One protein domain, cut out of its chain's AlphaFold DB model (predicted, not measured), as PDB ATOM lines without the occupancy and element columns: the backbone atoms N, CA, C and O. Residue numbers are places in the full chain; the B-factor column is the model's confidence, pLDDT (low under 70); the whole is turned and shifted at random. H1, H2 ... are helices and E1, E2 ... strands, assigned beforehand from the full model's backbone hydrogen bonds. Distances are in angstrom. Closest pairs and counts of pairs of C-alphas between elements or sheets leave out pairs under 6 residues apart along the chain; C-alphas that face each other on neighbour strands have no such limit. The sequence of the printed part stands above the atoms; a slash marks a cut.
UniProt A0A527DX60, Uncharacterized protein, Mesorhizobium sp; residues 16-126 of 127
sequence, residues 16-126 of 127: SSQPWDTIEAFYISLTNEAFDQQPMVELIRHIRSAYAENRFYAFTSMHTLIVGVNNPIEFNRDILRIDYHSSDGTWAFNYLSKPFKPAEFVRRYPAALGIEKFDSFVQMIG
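Overview. This is residues 16 to 126 of the 127 residues of an uncharacterized protein of Mesorhizobium sp (UniProt A0A527DX60). A strongly twisted slab of five strands has H1, H2 and H3 packed over one face, making two layers, helices on one face of a sheet. H1 and H2 form a helical hairpin, with H1 by the E1 edge, and H3 folds back along E4. The 111 printed residues have three named helices and five named strands, in the order H1 H2 E1 E2 E3 E4 E5 H3, of mixed class. The sheet runs E1 E2 E3 E4 E5, a meander, each strand the antiparallel neighbour of the one before. It is compact, with a radius of gyration of the C-alphas of 13.1 A and spans of 35 by 27 by 25 A.

Arrangement. Start with H1, residues 20 to 33, which touches H2, residues 38 to 50, opposite ways at a shallow tilt of 16 degrees; their closest C-alphas, Glu 24 and Val 41, are 5.8 A apart. H1 is on the sheet; its closest C-alphas with E1, residues 57 to 61, are Ile 23 and Phe 59, 6.9 A. Next come four hairpins: E1 with E2, residues 64 to 68 (N 59 and O 66, 3.0 A); E2 with E3, residues 79 to 85 (N 65 and O 82, 2.9 A); E3 with E4, residues 90 to 96 (N 81 and O 94, 2.8 A); E4 with E5, residues 105 to 110 (N 93 and O 107, 2.9 A). H2 lies over E3 at a height over the sheet of 10.0 A. On the same face, H3, residues 111 to 125, lies over E4 at a height of 9.1 A. H3 touches H2 with residues 111 to 115 alone, closest C-alphas Leu 43 and Ile 115, 5.9 A. H1 and H3 are apart. Every O i to N i+4 pair is within hydrogen-bond range in H1 and H2, and 9 of 11 in H3.

Along the chain. Find C-alpha 20 at (167.125, 197.607, 245.911), where H1 begins its 20.1 A. E3 spans 19.4 A and E4 19.7 A. H3 runs 21.8 A to C-alpha 125 at (153.686, 196.802, 228.639).

Size, cuts and confidence. Look at Glu 33 and Gly 126 for the two C-alphas farthest apart, 36.4 A. The printed part has no cut, no link is long, and no printed residue is under 70.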
ATOM      1  N   SER A  16     154.915 195.305 251.038       94.56
ATOM      2  CA  SER A  16     155.854 196.424 251.014       94.56
ATOM      3  C   SER A  16     157.050 196.101 250.125       94.56
ATOM      4  O   SER A  16     157.649 195.031 250.243       94.56
ATOM      5  N   SER A  17     157.437 197.051 249.276       95.44
ATOM      6  CA  SER A  17     158.673 196.938 248.504       95.44
ATOM      7  C   SER A  17     159.895 196.883 249.421       95.44
ATOM      8  O   SER A  17     159.943 197.574 250.443       95.44
ATOM      9  N   GLN A  18     160.911 196.136 249.017       96.19
ATOM     10  CA  GLN A  18     162.219 196.121 249.655       96.19
ATOM     11  C   GLN A  18     163.164 197.114 248.960       96.19
ATOM     12  O   GLN A  18     163.056 197.321 247.748       96.19
ATOM     13  N   PRO A  19     164.115 197.722 249.691       95.69
ATOM     14  CA  PRO A  19     165.165 198.524 249.075       95.69
ATOM     15  C   PRO A  19     165.993 197.695 248.090       95.69
ATOM     16  O   PRO A  19     166.364 196.556 248.384       95.69
ATOM     17  N   TRP A  20     166.344 198.286 246.948       95.88
ATOM     18  CA  TRP A  20     167.125 197.607 245.911       95.88
ATOM     19  C   TRP A  20     168.479 197.088 246.409       95.88
ATOM     20  O   TRP A  20     168.873 195.990 246.030       95.88
ATOM     21  N   ASP A  21     169.155 197.816 247.305       96.38
ATOM     22  CA  ASP A  21     170.414 197.362 247.915       96.38
ATOM     23  C   ASP A  21     170.238 196.069 248.725       96.38
ATOM     24  O   ASP A  21     171.102 195.194 248.704       96.38
ATOM     25  N   THR A  22     169.103 195.915 249.413       97.12
ATOM     26  CA  THR A  22     168.783 194.694 250.165       97.12
ATOM     27  C   THR A  22     168.557 193.512 249.227       97.12
ATOM     28  O   THR A  22     169.039 192.413 249.496       97.12
ATOM     29  N   ILE A  23     167.856 193.736 248.114       97.38
ATOM     30  CA  ILE A  23     167.602 192.710 247.096       97.38
ATOM     31  C   ILE A  23     168.915 192.299 246.416       97.38
ATOM     32  O   ILE A  23     169.184 191.110 246.270       97.38
ATOM     33  N   GLU A  24     169.762 193.259 246.039       97.50
ATOM     34  CA  GLU A  24     171.067 192.972 245.436       97.50
ATOM     35  C   GLU A  24     171.951 192.145 246.378       97.50
ATOM     36  O   GLU A  24     172.496 191.119 245.968       97.50
ATOM     37  N   ALA A  25     172.037 192.539 247.654       97.44
ATOM     38  CA  ALA A  25     172.804 191.812 248.662       97.44
ATOM     39  C   ALA A  25     172.331 190.356 248.823       97.44
ATOM     40  O   ALA A  25     173.161 189.459 248.964       97.44
ATOM     41  N   PHE A  26     171.020 190.113 248.741       96.94
ATOM     42  CA  PHE A  26     170.449 188.768 248.785       96.94
ATOM     43  C   PHE A  26     170.903 187.888 247.605       96.94
ATOM     44  O   PHE A  26     171.299 186.741 247.802       96.94
ATOM     45  N   TYR A  27     170.912 188.402 246.372       97.12
ATOM     46  CA  TYR A  27     171.384 187.605 245.228       97.12
ATOM     47  C   TYR A  27     172.907 187.427 245.210       97.12
ATOM     48  O   TYR A  27     173.399 186.381 244.777       97.12
ATOM     49  N   ILE A  28     173.664 188.397 245.738       97.25
ATOM     50  CA  ILE A  28     175.105 188.232 245.974       97.25
ATOM     51  C   ILE A  28     175.351 187.095 246.975       97.25
ATOM     52  O   ILE A  28     176.202 186.243 246.718       97.25
ATOM     53  N   SER A  29     174.600 187.030 248.083       96.38
ATOM     54  CA  SER A  29     174.769 185.943 249.056       96.38
ATOM     55  C   SER A  29     174.417 184.583 248.453       96.38
ATOM     56  O   SER A  29     175.178 183.636 248.625       96.38
ATOM     57  N   LEU A  30     173.339 184.482 247.662       93.31
ATOM     58  CA  LEU A  30     173.000 183.241 246.947       93.31
ATOM     59  C   LEU A  30     174.112 182.782 245.994       93.31
ATOM     60  O   LEU A  30     174.424 181.591 245.968       93.31
ATOM     61  N   THR A  31     174.726 183.720 245.264       92.69
ATOM     62  CA  THR A  31     175.847 183.443 244.346       92.69
ATOM     63  C   THR A  31     177.048 182.858 245.085       92.69
ATOM     64  O   THR A  31     177.700 181.947 244.581       92.69
ATOM     65  N   ASN A  32     177.324 183.349 246.295       90.75
ATOM     66  CA  ASN A  32     178.460 182.899 247.095       90.75
ATOM     67  C   ASN A  32     178.201 181.574 247.827       90.75
ATOM     68  O   ASN A  32     179.140 180.810 248.051       90.75
ATOM     69  N   GLU A  33     176.958 181.315 248.240       90.56
ATOM     70  CA  GLU A  33     176.650 180.273 249.229       90.56
ATOM     71  C   GLU A  33     175.851 179.084 248.679       90.56
ATOM     72  O   GLU A  33     175.861 178.018 249.297       90.56
ATOM     73  N   ALA A  34     175.153 179.233 247.548       85.69
ATOM     74  CA  ALA A  34     174.195 178.226 247.087       85.69
ATOM     75  C   ALA A  34     174.324 177.886 245.596       85.69
ATOM     76  O   ALA A  34     174.628 176.746 245.243       85.69
ATOM     77  N   PHE A  35     174.053 178.844 244.713       88.88
ATOM     78  CA  PHE A  35     174.038 178.631 243.268       88.88
ATOM     79  C   PHE A  35     174.318 179.941 242.540       88.88
ATOM     80  O   PHE A  35     173.962 181.008 243.029       88.88
ATOM     81  N   ASP A  36     174.925 179.859 241.354       91.44
ATOM     82  CA  ASP A  36     175.315 181.047 240.594       91.44
ATOM     83  C   ASP A  36     174.087 181.899 240.219       91.44
ATOM     84  O   ASP A  36     173.227 181.485 239.438       91.44
ATOM     85  N   GLN A  37     173.984 183.082 240.825       94.81
ATOM     86  CA  GLN A  37     172.935 184.073 240.586       94.81
ATOM     87  C   GLN A  37     173.520 185.401 240.105       94.81
ATOM     88  O   GLN A  37     172.832 186.425 240.136       94.81
ATOM     89  N   GLN A  38     174.755 185.390 239.601       95.88
ATOM     90  CA  GLN A  38     175.391 186.578 239.048       95.88
ATOM     91  C   GLN A  38     174.513 187.290 237.991       95.88
ATOM     92  O   GLN A  38     174.404 188.517 238.052       95.88
ATOM     93  N   PRO A  39     173.766 186.583 237.113       96.62
ATOM     94  CA  PRO A  39     172.860 187.244 236.170       96.62
ATOM     95  C   PRO A  39     171.703 188.013 236.831       96.62
ATOM     96  O   PRO A  39     171.294 189.053 236.316       96.62
ATOM     97  N   MET A  40     171.194 187.566 237.988       97.25
ATOM     98  CA  MET A  40     170.185 188.322 238.751       97.25
ATOM     99  C   MET A  40     170.778 189.605 239.331       97.25
ATOM    100  O   MET A  40     170.143 190.656 239.268       97.25
ATOM    101  N   VAL A  41     172.007 189.537 239.855       97.25
ATOM    102  CA  VAL A  41     172.733 190.712 240.366       97.25
ATOM    103  C   VAL A  41     172.918 191.746 239.253       97.25
ATOM    104  O   VAL A  41     172.664 192.934 239.454       97.25
ATOM    105  N   GLU A  42     173.315 191.301 238.062       97.56
ATOM    106  CA  GLU A  42     173.475 192.160 236.886       97.56
ATOM    107  C   GLU A  42     172.154 192.781 236.437       97.56
ATOM    108  O   GLU A  42     172.104 193.987 236.192       97.56
ATOM    109  N   LEU A  43     171.070 191.999 236.408       97.69
ATOM    110  CA  LEU A  43     169.736 192.512 236.107       97.69
ATOM    111  C   LEU A  43     169.308 193.592 237.108       97.69
ATOM    112  O   LEU A  43     168.825 194.643 236.699       97.69
ATOM    113  N   ILE A  44     169.512 193.376 238.410       97.00
ATOM    114  CA  ILE A  44     169.164 194.358 239.448       97.00
ATOM    115  C   ILE A  44     169.949 195.657 239.256       97.00
ATOM    116  O   ILE A  44     169.364 196.740 239.257       97.00
ATOM    117  N   ARG A  45     171.263 195.569 239.031       96.94
ATOM    118  CA  ARG A  45     172.109 196.742 238.760       96.94
ATOM    119  C   ARG A  45     171.684 197.478 237.493       96.94
ATOM    120  O   ARG A  45     171.664 198.711 237.480       96.94
ATOM    121  N   HIS A  46     171.311 196.742 236.448       97.25
ATOM    122  CA  HIS A  46     170.762 197.326 235.227       97.25
ATOM    123  C   HIS A  46     169.469 198.082 235.522       97.25
ATOM    124  O   HIS A  46     169.384 199.264 235.208       97.25
ATOM    125  N   ILE A  47     168.508 197.463 236.217       96.19
ATOM    126  CA  ILE A  47     167.233 198.106 236.569       96.19
ATOM    127  C   ILE A  47     167.472 199.419 237.326       96.19
ATOM    128  O   ILE A  47     166.894 200.448 236.987       96.19
ATOM    129  N   ARG A  48     168.364 199.403 238.320       94.62
ATOM    130  CA  ARG A  48     168.693 200.584 239.131       94.62
ATOM    131  C   ARG A  48     169.356 201.715 238.345       94.62
ATOM    132  O   ARG A  48     169.214 202.869 238.727       94.62
ATOM    133  N   SER A  49     170.139 201.388 237.319       94.94
ATOM    134  CA  SER A  49     170.915 202.376 236.561       94.94
ATOM    135  C   SER A  49     170.178 202.894 235.326       94.94
ATOM    136  O   SER A  49     170.293 204.074 235.001       94.94
ATOM    137  N   ALA A  50     169.414 202.035 234.646       94.25
ATOM    138  CA  ALA A  50     168.680 202.373 233.431       94.25
ATOM    139  C   ALA A  50     167.347 203.083 233.712       94.25
ATOM    140  O   ALA A  50     166.857 203.833 232.867       94.25
ATOM    141  N   TYR A  51     166.757 202.868 234.891       92.38
ATOM    142  CA  TYR A  51     165.459 203.424 235.257       92.38
ATOM    143  C   TYR A  51     165.584 204.345 236.469       92.38
ATOM    144  O   TYR A  51     166.338 204.074 237.397       92.38
ATOM    145  N   ALA A  52     164.838 205.455 236.452       82.38
ATOM    146  CA  ALA A  52     164.855 206.427 237.540       82.38
ATOM    147  C   ALA A  52     164.494 205.776 238.883       82.38
ATOM    148  O   ALA A  52     163.641 204.883 238.946       82.38
ATOM    149  N   GLU A  53     165.104 206.275 239.961       74.88
ATOM    150  CA  GLU A  53     164.749 205.867 241.317       74.88
ATOM    151  C   GLU A  53     163.234 205.992 241.520       74.88
ATOM    152  O   GLU A  53     162.631 207.017 241.196       74.88
ATOM    153  N   ASN A  54     162.623 204.938 242.066       80.38
ATOM    154  CA  ASN A  54     161.181 204.810 242.309       80.38
ATOM    155  C   ASN A  54     160.288 204.583 241.078       80.38
ATOM    156  O   ASN A  54     159.073 204.541 241.241       80.38
ATOM    157  N   ARG A  55     160.835 204.383 239.869       91.25
ATOM    158  CA  ARG A  55     160.012 203.879 238.750       91.25
ATOM    159  C   ARG A  55     159.523 202.458 239.015       91.25
ATOM    160  O   ARG A  55     158.383 202.121 238.718       91.25
ATOM    161  N   PHE A  56     160.414 201.637 239.564       96.19
ATOM    162  CA  PHE A  56     160.138 200.250 239.888       96.19
ATOM    163  C   PHE A  56     160.334 199.982 241.365       96.19
ATOM    164  O   PHE A  56     161.284 200.455 241.998       96.19
ATOM    165  N   TYR A  57     159.445 199.141 241.865       96.50
ATOM    166  CA  TYR A  57     159.464 198.605 243.204       96.50
ATOM    167  C   TYR A  57     159.586 197.095 243.105       96.50
ATOM    168  O   TYR A  57     159.022 196.474 242.201       96.50
ATOM    169  N   ALA A  58     160.319 196.500 244.035       96.81
ATOM    170  CA  ALA A  58     160.523 195.068 244.019       96.81
ATOM    171  C   ALA A  58     160.565 194.471 245.418       96.81
ATOM    172  O   ALA A  58     160.751 195.172 246.411       96.81
ATOM    173  N   PHE A  59     160.388 193.161 245.478       96.75
ATOM    174  CA  PHE A  59     160.690 192.337 246.640       96.75
ATOM    175  C   PHE A  59     161.053 190.927 246.169       96.75
ATOM    176  O   PHE A  59     160.832 190.572 245.007       96.75
ATOM    177  N   THR A  60     161.609 190.116 247.062       96.38
ATOM    178  CA  THR A  60     161.921 188.713 246.774       96.38
ATOM    179  C   THR A  60     160.916 187.765 247.421       96.38
ATOM    180  O   THR A  60     160.439 187.975 248.537       96.38
ATOM    181  N   SER A  61     160.593 186.682 246.714       92.44
ATOM    182  CA  SER A  61     159.847 185.548 247.261       92.44
ATOM    183  C   SER A  61     160.640 184.276 246.999       92.44
ATOM    184  O   SER A  61     160.773 183.839 245.858       92.44
ATOM    185  N   MET A  62     161.219 183.704 248.056       90.44
ATOM    186  CA  MET A  62     162.269 182.685 247.941       90.44
ATOM    187  C   MET A  62     163.424 183.182 247.055       90.44
ATOM    188  O   MET A  62     164.179 184.030 247.505       90.44
ATOM    189  N   HIS A  63     163.558 182.692 245.821       90.38
ATOM    190  CA  HIS A  63     164.575 183.123 244.851       90.38
ATOM    191  C   HIS A  63     163.997 183.946 243.688       90.38
ATOM    192  O   HIS A  63     164.757 184.453 242.862       90.38
ATOM    193  N   THR A  64     162.675 184.117 243.632       96.25
ATOM    194  CA  THR A  64     161.997 184.882 242.587       96.25
ATOM    195  C   THR A  64     162.085 186.371 242.885       96.25
ATOM    196  O   THR A  64     161.696 186.818 243.971       96.25
ATOM    197  N   LEU A  65     162.528 187.148 241.899       97.69
ATOM    198  CA  LEU A  65     162.430 188.602 241.934       97.69
ATOM    199  C   LEU A  65     161.040 189.001 241.451       97.69
ATOM    200  O   LEU A  65     160.610 188.611 240.364       97.69
ATOM    201  N   ILE A  66     160.338 189.788 242.254       97.50
ATOM    202  CA  ILE A  66     159.025 190.320 241.905       97.50
ATOM    203  C   ILE A  66     159.175 191.819 241.712       97.50
ATOM    204  O   ILE A  66     159.573 192.511 242.642       97.50
ATOM    205  N   VAL A  67     158.857 192.303 240.512       97.25
ATOM    206  CA  VAL A  67     158.947 193.715 240.123       97.25
ATOM    207  C   VAL A  67     157.558 194.229 239.766       97.25
ATOM    208  O   VAL A  67     156.806 193.545 239.074       97.25
ATOM    209  N   GLY A  68     157.226 195.437 240.209       95.81
ATOM    210  CA  GLY A  68     156.009 196.150 239.831       95.81
ATOM    211  C   GLY A  68     156.227 197.662 239.804       95.81
ATOM    212  O   GLY A  68     157.274 198.167 240.214       95.81
ATOM    213  N   VAL A  69     155.220 198.387 239.322       94.75
ATOM    214  CA  VAL A  69     155.235 199.861 239.208       94.75
ATOM    215  C   VAL A  69     154.509 200.569 240.358       94.75
ATOM    216  O   VAL A  69     154.580 201.786 240.487       94.75
ATOM    217  N   ASN A  70     153.830 199.811 241.224       92.75
ATOM    218  CA  ASN A  70     153.072 200.332 242.361       92.75
ATOM    219  C   ASN A  70     153.810 200.082 243.684       92.75
ATOM    220  O   ASN A  70     154.470 199.056 243.844       92.75
ATOM    221  N   ASN A  71     153.652 200.990 244.650       90.75
ATOM    222  CA  ASN A  71     154.104 200.803 246.029       90.75
ATOM    223  C   ASN A  71     153.000 201.242 247.007       90.75
ATOM    224  O   ASN A  71     152.629 202.420 246.987       90.75
ATOM    225  N   PRO A  72     152.466 200.349 247.862       93.00
ATOM    226  CA  PRO A  72     152.818 198.931 248.009       93.00
ATOM    227  C   PRO A  72     152.480 198.091 246.769       93.00
ATOM    228  O   PRO A  72     151.626 198.463 245.964       93.00
ATOM    229  N   ILE A  73     153.168 196.959 246.615       94.00
ATOM    230  CA  ILE A  73     152.984 196.039 245.487       94.00
ATOM    231  C   ILE A  73     151.808 195.109 245.796       94.00
ATOM    232  O   ILE A  73     151.778 194.481 246.851       94.00
ATOM    233  N   GLU A  74     150.851 194.982 244.876       92.31
ATOM    234  CA  GLU A  74     149.740 194.029 244.991       92.31
ATOM    235  C   GLU A  74     150.158 192.658 244.437       92.31
ATOM    236  O   GLU A  74     150.524 192.504 243.268       92.31
ATOM    237  N   PHE A  75     150.121 191.628 245.278       85.44
ATOM    238  CA  PHE A  75     150.517 190.288 244.881       85.44
ATOM    239  C   PHE A  75     149.584 189.743 243.788       85.44
ATOM    240  O   PHE A  75     148.360 189.775 243.906       85.44
ATOM    241  N   ASN A  76     150.171 189.185 242.726       87.00
ATOM    242  CA  ASN A  76     149.477 188.692 241.525       87.00
ATOM    243  C   ASN A  76     148.757 189.758 240.678       87.00
ATOM    244  O   ASN A  76     147.886 189.393 239.884       87.00
ATOM    245  N   ARG A  77     149.104 191.043 240.800       90.75
ATOM    246  CA  ARG A  77     148.547 192.073 239.922       90.75
ATOM    247  C   ARG A  77     149.577 193.106 239.515       90.75
ATOM    248  O   ARG A  77     150.180 193.748 240.361       90.75
ATOM    249  N   ASP A  78     149.668 193.310 238.208       93.75
ATOM    250  CA  ASP A  78     150.586 194.248 237.576       93.75
ATOM    251  C   ASP A  78     152.025 194.044 238.083       93.75
ATOM    252  O   ASP A  78     152.727 194.977 238.470       93.75
ATOM    253  N   ILE A  79     152.431 192.769 238.131       95.94
ATOM    254  CA  ILE A  79     153.765 192.345 238.557       95.94
ATOM    255  C   ILE A  79     154.404 191.419 237.531       95.94
ATOM    256  O   ILE A  79     153.746 190.560 236.936       95.94
ATOM    257  N   LEU A  80     155.719 191.548 237.395       97.38
ATOM    258  CA  LEU A  80     156.578 190.626 236.681       97.38
ATOM    259  C   LEU A  80     157.342 189.790 237.704       97.38
ATOM    260  O   LEU A  80     158.050 190.319 238.560       97.38
ATOM    261  N   ARG A  81     157.203 188.473 237.595       97.31
ATOM    262  CA  ARG A  81     158.022 187.499 238.312       97.31
ATOM    263  C   ARG A  81     159.171 187.065 237.425       97.31
ATOM    264  O   ARG A  81     158.946 186.721 236.261       97.31
ATOM    265  N   ILE A  82     160.369 187.092 237.985       98.00
ATOM    266  CA  ILE A  82     161.606 186.783 237.286       98.00
ATOM    267  C   ILE A  82     162.368 185.747 238.098       98.00
ATOM    268  O   ILE A  82     162.740 185.992 239.246       98.00
ATOM    269  N   ASP A  83     162.625 184.612 237.465       96.94
ATOM    270  CA  ASP A  83     163.488 183.562 237.986       96.94
ATOM    271  C   ASP A  83     164.666 183.352 237.035       96.94
ATOM    272  O   ASP A  83     164.503 183.381 235.809       96.94
ATOM    273  N   TYR A  84     165.845 183.103 237.604       97.00
ATOM    274  CA  TYR A  84     167.013 182.646 236.862       97.00
ATOM    275  C   TYR A  84     167.405 181.236 237.311       97.00
ATOM    276  O   TYR A  84     167.809 181.005 238.454       97.00
ATOM    277  N   HIS A  85     167.290 180.288 236.390       94.62
ATOM    278  CA  HIS A  85     167.624 178.887 236.591       94.62
ATOM    279  C   HIS A  85     169.084 178.652 236.195       94.62
ATOM    280  O   HIS A  85     169.418 178.436 235.032       94.62
ATOM    281  N   SER A  86     169.977 178.681 237.182       91.50
ATOM    282  CA  SER A  86     171.420 178.520 236.964       91.50
ATOM    283  C   SER A  86     171.809 177.147 236.410       91.50
ATOM    284  O   SER A  86     172.810 177.029 235.710       91.50
ATOM    285  N   SER A  87     171.001 176.116 236.672       92.06
ATOM    286  CA  SER A  87     171.250 174.745 236.216       92.06
ATOM    287  C   SER A  87     171.224 174.586 234.698       92.06
ATOM    288  O   SER A  87     171.939 173.742 234.166       92.06
ATOM    289  N   ASP A  88     170.385 175.358 234.005       93.12
ATOM    290  CA  ASP A  88     170.245 175.307 232.546       93.12
ATOM    291  C   ASP A  88     170.519 176.658 231.867       93.12
ATOM    292  O   ASP A  88     170.440 176.764 230.642       93.12
ATOM    293  N   GLY A  89     170.893 177.678 232.646       94.56
ATOM    294  CA  GLY A  89     171.203 179.010 232.148       94.56
ATOM    295  C   GLY A  89     169.995 179.656 231.482       94.56
ATOM    296  O   GLY A  89     170.127 180.234 230.399       94.56
ATOM    297  N   THR A  90     168.811 179.528 232.084       96.94
ATOM    298  CA  THR A  90     167.580 180.093 231.530       96.94
ATOM    299  C   THR A  90     166.893 181.065 232.473       96.94
ATOM    300  O   THR A  90     166.915 180.940 233.693       96.94
ATOM    301  N   TRP A  91     166.244 182.051 231.875       97.75
ATOM    302  CA  TRP A  91     165.344 182.976 232.538       97.75
ATOM    303  C   TRP A  91     163.908 182.491 232.404       97.75
ATOM    304  O   TRP A  91     163.526 182.012 231.333       97.75
ATOM    305  N   ALA A  92     163.092 182.706 233.431       97.62
ATOM    306  CA  ALA A  92     161.642 182.586 233.361       97.62
ATOM    307  C   ALA A  92     160.999 183.919 233.753       97.62
ATOM    308  O   ALA A  92     161.183 184.415 234.859       97.62
ATOM    309  N   PHE A  93     160.258 184.503 232.815       97.69
ATOM    310  CA  PHE A  93     159.543 185.763 232.983       97.69
ATOM    311  C   PHE A  93     158.048 185.467 232.966       97.69
ATOM    312  O   PHE A  93     157.538 184.893 231.998       97.69
ATOM    313  N   ASN A  94     157.352 185.855 234.027       96.62
ATOM    314  CA  ASN A  94     155.939 185.568 234.225       96.62
ATOM    315  C   ASN A  94     155.206 186.837 234.679       96.62
ATOM    316  O   ASN A  94     155.376 187.289 235.810       96.62
ATOM    317  N   TYR A  95     154.404 187.409 233.783       96.50
ATOM    318  CA  TYR A  95     153.672 188.648 234.029       96.50
ATOM    319  C   TYR A  95     152.209 188.379 234.371       96.50
ATOM    320  O   TYR A  95     151.477 187.729 233.619       96.50
ATOM    321  N   LEU A  96     151.777 188.927 235.502       94.38
ATOM    322  CA  LEU A  96     150.430 188.786 236.041       94.38
ATOM    323  C   LEU A  96     149.757 190.155 236.023       94.38
ATOM    324  O   LEU A  96     150.000 190.959 236.913       94.38
ATOM    325  N   SER A  97     148.895 190.430 235.043       91.94
ATOM    326  CA  SER A  97     148.196 191.722 234.953       91.94
ATOM    327  C   SER A  97     146.972 191.826 235.861       91.94
ATOM    328  O   SER A  97     146.557 192.927 236.225       91.94
ATOM    329  N   LYS A  98     146.363 190.693 236.237       88.25
ATOM    330  CA  LYS A  98     145.143 190.646 237.054       88.25
ATOM    331  C   LYS A  98     145.200 189.533 238.101       88.25
ATOM    332  O   LYS A  98     145.627 188.423 237.775       88.25
ATOM    333  N   PRO A  99     144.651 189.777 239.302       84.56
ATOM    334  CA  PRO A  99     144.577 188.759 240.338       84.56
ATOM    335  C   PRO A  99     143.666 187.607 239.896       84.56
ATOM    336  O   PRO A  99     142.672 187.805 239.189       84.56
ATOM    337  N   PHE A 100     144.019 186.388 240.313       81.00
ATOM    338  CA  PHE A 100     143.310 185.129 240.013       81.00
ATOM    339  C   PHE A 100     143.116 184.813 238.524       81.00
ATOM    340  O   PHE A 100     142.335 183.925 238.169       81.00
ATOM    341  N   LYS A 101     143.807 185.527 237.636       85.12
ATOM    342  CA  LYS A 101     143.903 185.172 236.226       85.12
ATOM    343  C   LYS A 101     145.235 184.476 235.972       85.12
ATOM    344  O   LYS A 101     146.203 184.726 236.691       85.12
ATOM    345  N   PRO A 102     145.293 183.588 234.966       85.38
ATOM    346  CA  PRO A 102     146.569 183.115 234.466       85.38
ATOM    347  C   PRO A 102     147.453 184.295 234.070       85.38
ATOM    348  O   PRO A 102     146.958 185.372 233.729       85.38
ATOM    349  N   ALA A 103     148.754 184.050 234.086       88.38
ATOM    350  CA  ALA A 103     149.734 184.972 233.553       88.38
ATOM    351  C   ALA A 103     149.371 185.406 232.133       88.38
ATOM    352  O   ALA A 103     149.035 184.575 231.286       88.38
ATOM    353  N   GLU A 104     149.464 186.706 231.881       89.56
ATOM    354  CA  GLU A 104     149.232 187.262 230.552       89.56
ATOM    355  C   GLU A 104     150.352 186.855 229.594       89.56
ATOM    356  O   GLU A 104     150.104 186.583 228.419       89.56
ATOM    357  N   PHE A 105     151.574 186.694 230.111       89.75
ATOM    358  CA  PHE A 105     152.580 185.899 229.425       89.75
ATOM    359  C   PHE A 105     153.482 185.144 230.395       89.75
ATOM    360  O   PHE A 105     153.809 185.612 231.485       89.75
ATOM    361  N   VAL A 106     153.949 183.990 229.917       93.44
ATOM    362  CA  VAL A 106     155.043 183.218 230.503       93.44
ATOM    363  C   VAL A 106     156.043 182.949 229.392       93.44
ATOM    364  O   VAL A 106     155.695 182.345 228.376       93.44
ATOM    365  N   ARG A 107     157.275 183.431 229.543       95.69
ATOM    366  CA  ARG A 107     158.328 183.272 228.536       95.69
ATOM    367  C   ARG A 107     159.618 182.811 229.183       95.69
ATOM    368  O   ARG A 107     159.919 183.179 230.314       95.69
ATOM    369  N   ARG A 108     160.366 182.002 228.438       96.69
ATOM    370  CA  ARG A 108     161.700 181.555 228.823       96.69
ATOM    371  C   ARG A 108     162.728 182.042 227.828       96.69
ATOM    372  O   ARG A 108     162.455 182.060 226.627       96.69
ATOM    373  N   TYR A 109     163.896 182.411 228.332       97.00
ATOM    374  CA  TYR A 109     164.976 182.951 227.515       97.00
ATOM    375  C   TYR A 109     166.325 182.358 227.921       97.00
ATOM    376  O   TYR A 109     166.519 182.062 229.098       97.00
ATOM    377  N   PRO A 110     167.276 182.213 226.988       95.94
ATOM    378  CA  PRO A 110     168.666 181.924 227.328       95.94
ATOM    379  C   PRO A 110     169.283 183.023 228.203       95.94
ATOM    380  O   PRO A 110     168.918 184.194 228.063       95.94
ATOM    381  N   ALA A 111     170.262 182.658 229.037       92.75
ATOM    382  CA  ALA A 111     170.949 183.544 229.984       92.75
ATOM    383  C   ALA A 111     171.374 184.885 229.366       92.75
ATOM    384  O   ALA A 111     171.115 185.941 229.939       92.75
ATOM    385  N   ALA A 112     171.942 184.839 228.158       94.31
ATOM    386  CA  ALA A 112     172.481 186.001 227.451       94.31
ATOM    387  C   ALA A 112     171.444 187.088 227.108       94.31
ATOM    388  O   ALA A 112     171.828 188.211 226.804       94.31
ATOM    389  N   LEU A 113     170.143 186.773 227.130       96.06
ATOM    390  CA  LEU A 113     169.085 187.696 226.708       96.06
ATOM    391  C   LEU A 113     168.320 188.337 227.875       96.06
ATOM    392  O   LEU A 113     167.417 189.127 227.623       96.06
ATOM    393  N   GLY A 114     168.639 188.015 229.133       94.94
ATOM    394  CA  GLY A 114     167.840 188.429 230.298       94.94
ATOM    395  C   GLY A 114     167.539 189.929 230.356       94.94
ATOM    396  O   GLY A 114     166.374 190.323 230.405       94.94
ATOM    397  N   ILE A 115     168.583 190.759 230.274       97.50
ATOM    398  CA  ILE A 115     168.473 192.226 230.320       97.50
ATOM    399  C   ILE A 115     167.691 192.765 229.114       97.50
ATOM    400  O   ILE A 115     166.713 193.487 229.285       97.50
ATOM    401  N   GLU A 116     168.054 192.351 227.895       97.81
ATOM    402  CA  GLU A 116     167.366 192.779 226.666       97.81
ATOM    403  C   GLU A 116     165.863 192.456 226.718       97.81
ATOM    404  O   GLU A 116     165.018 193.252 226.296       97.81
ATOM    405  N   LYS A 117     165.505 191.276 227.239       97.50
ATOM    406  CA  LYS A 117     164.109 190.842 227.340       97.50
ATOM    407  C   LYS A 117     163.356 191.528 228.467       97.50
ATOM    408  O   LYS A 117     162.152 191.728 228.309       97.50
ATOM    409  N   PHE A 118     164.035 191.935 229.534       97.44
ATOM    410  CA  PHE A 118     163.459 192.834 230.526       97.44
ATOM    411  C   PHE A 118     163.114 194.191 229.911       97.44
ATOM    412  O   PHE A 118     161.958 194.602 229.978       97.44
ATOM    413  N   ASP A 119     164.055 194.831 229.218       97.44
ATOM    414  CA  ASP A 119     163.808 196.133 228.587       97.44
ATOM    415  C   ASP A 119     162.707 196.050 227.519       97.44
ATOM    416  O   ASP A 119     161.814 196.898 227.458       97.44
ATOM    417  N   SER A 120     162.708 194.976 226.720       96.62
ATOM    418  CA  SER A 120     161.644 194.704 225.744       96.62
ATOM    419  C   SER A 120     160.276 194.550 226.412       96.62
ATOM    420  O   SER A 120     159.269 195.008 225.874       96.62
ATOM    421  N   PHE A 121     160.220 193.895 227.574       95.69
ATOM    422  CA  PHE A 121     158.988 193.753 228.344       95.69
ATOM    423  C   PHE A 121     158.490 195.108 228.855       95.69
ATOM    424  O   PHE A 121     157.313 195.414 228.666       95.69
ATOM    425  N   VAL A 122     159.375 195.926 229.434       95.38
ATOM    426  CA  VAL A 122     159.029 197.262 229.938       95.38
ATOM    427  C   VAL A 122     158.410 198.106 228.821       95.38
ATOM    428  O   VAL A 122     157.318 198.649 228.985       95.38
ATOM    429  N   GLN A 123     159.038 198.122 227.641       95.19
ATOM    430  CA  GLN A 123     158.513 198.819 226.461       95.19
ATOM    431  C   GLN A 123     157.164 198.264 225.988       95.19
ATOM    432  O   GLN A 123     156.270 199.033 225.645       95.19
ATOM    433  N   MET A 124     157.016 196.937 225.951       93.81
ATOM    434  CA  MET A 124     155.803 196.269 225.470       93.81
ATOM    435  C   MET A 124     154.590 196.553 226.360       93.81
ATOM    436  O   MET A 124     153.493 196.747 225.839       93.81
ATOM    437  N   ILE A 125     154.772 196.547 227.683       91.81
ATOM    438  CA  ILE A 125     153.686 196.802 228.639       91.81
ATOM    439  C   ILE A 125     153.449 198.305 228.845       91.81
ATOM    440  O   ILE A 125     152.350 198.702 229.228       91.81
ATOM    441  N   GLY A 126     154.437 199.151 228.543       91.44
ATOM    442  CA  GLY A 126     154.364 200.591 228.804       91.44
ATOM    443  C   GLY A 126     154.616 200.937 230.272       91.44
ATOM    444  O   GLY A 126     154.058 201.908 230.781       91.44
TER     445      GLY A 126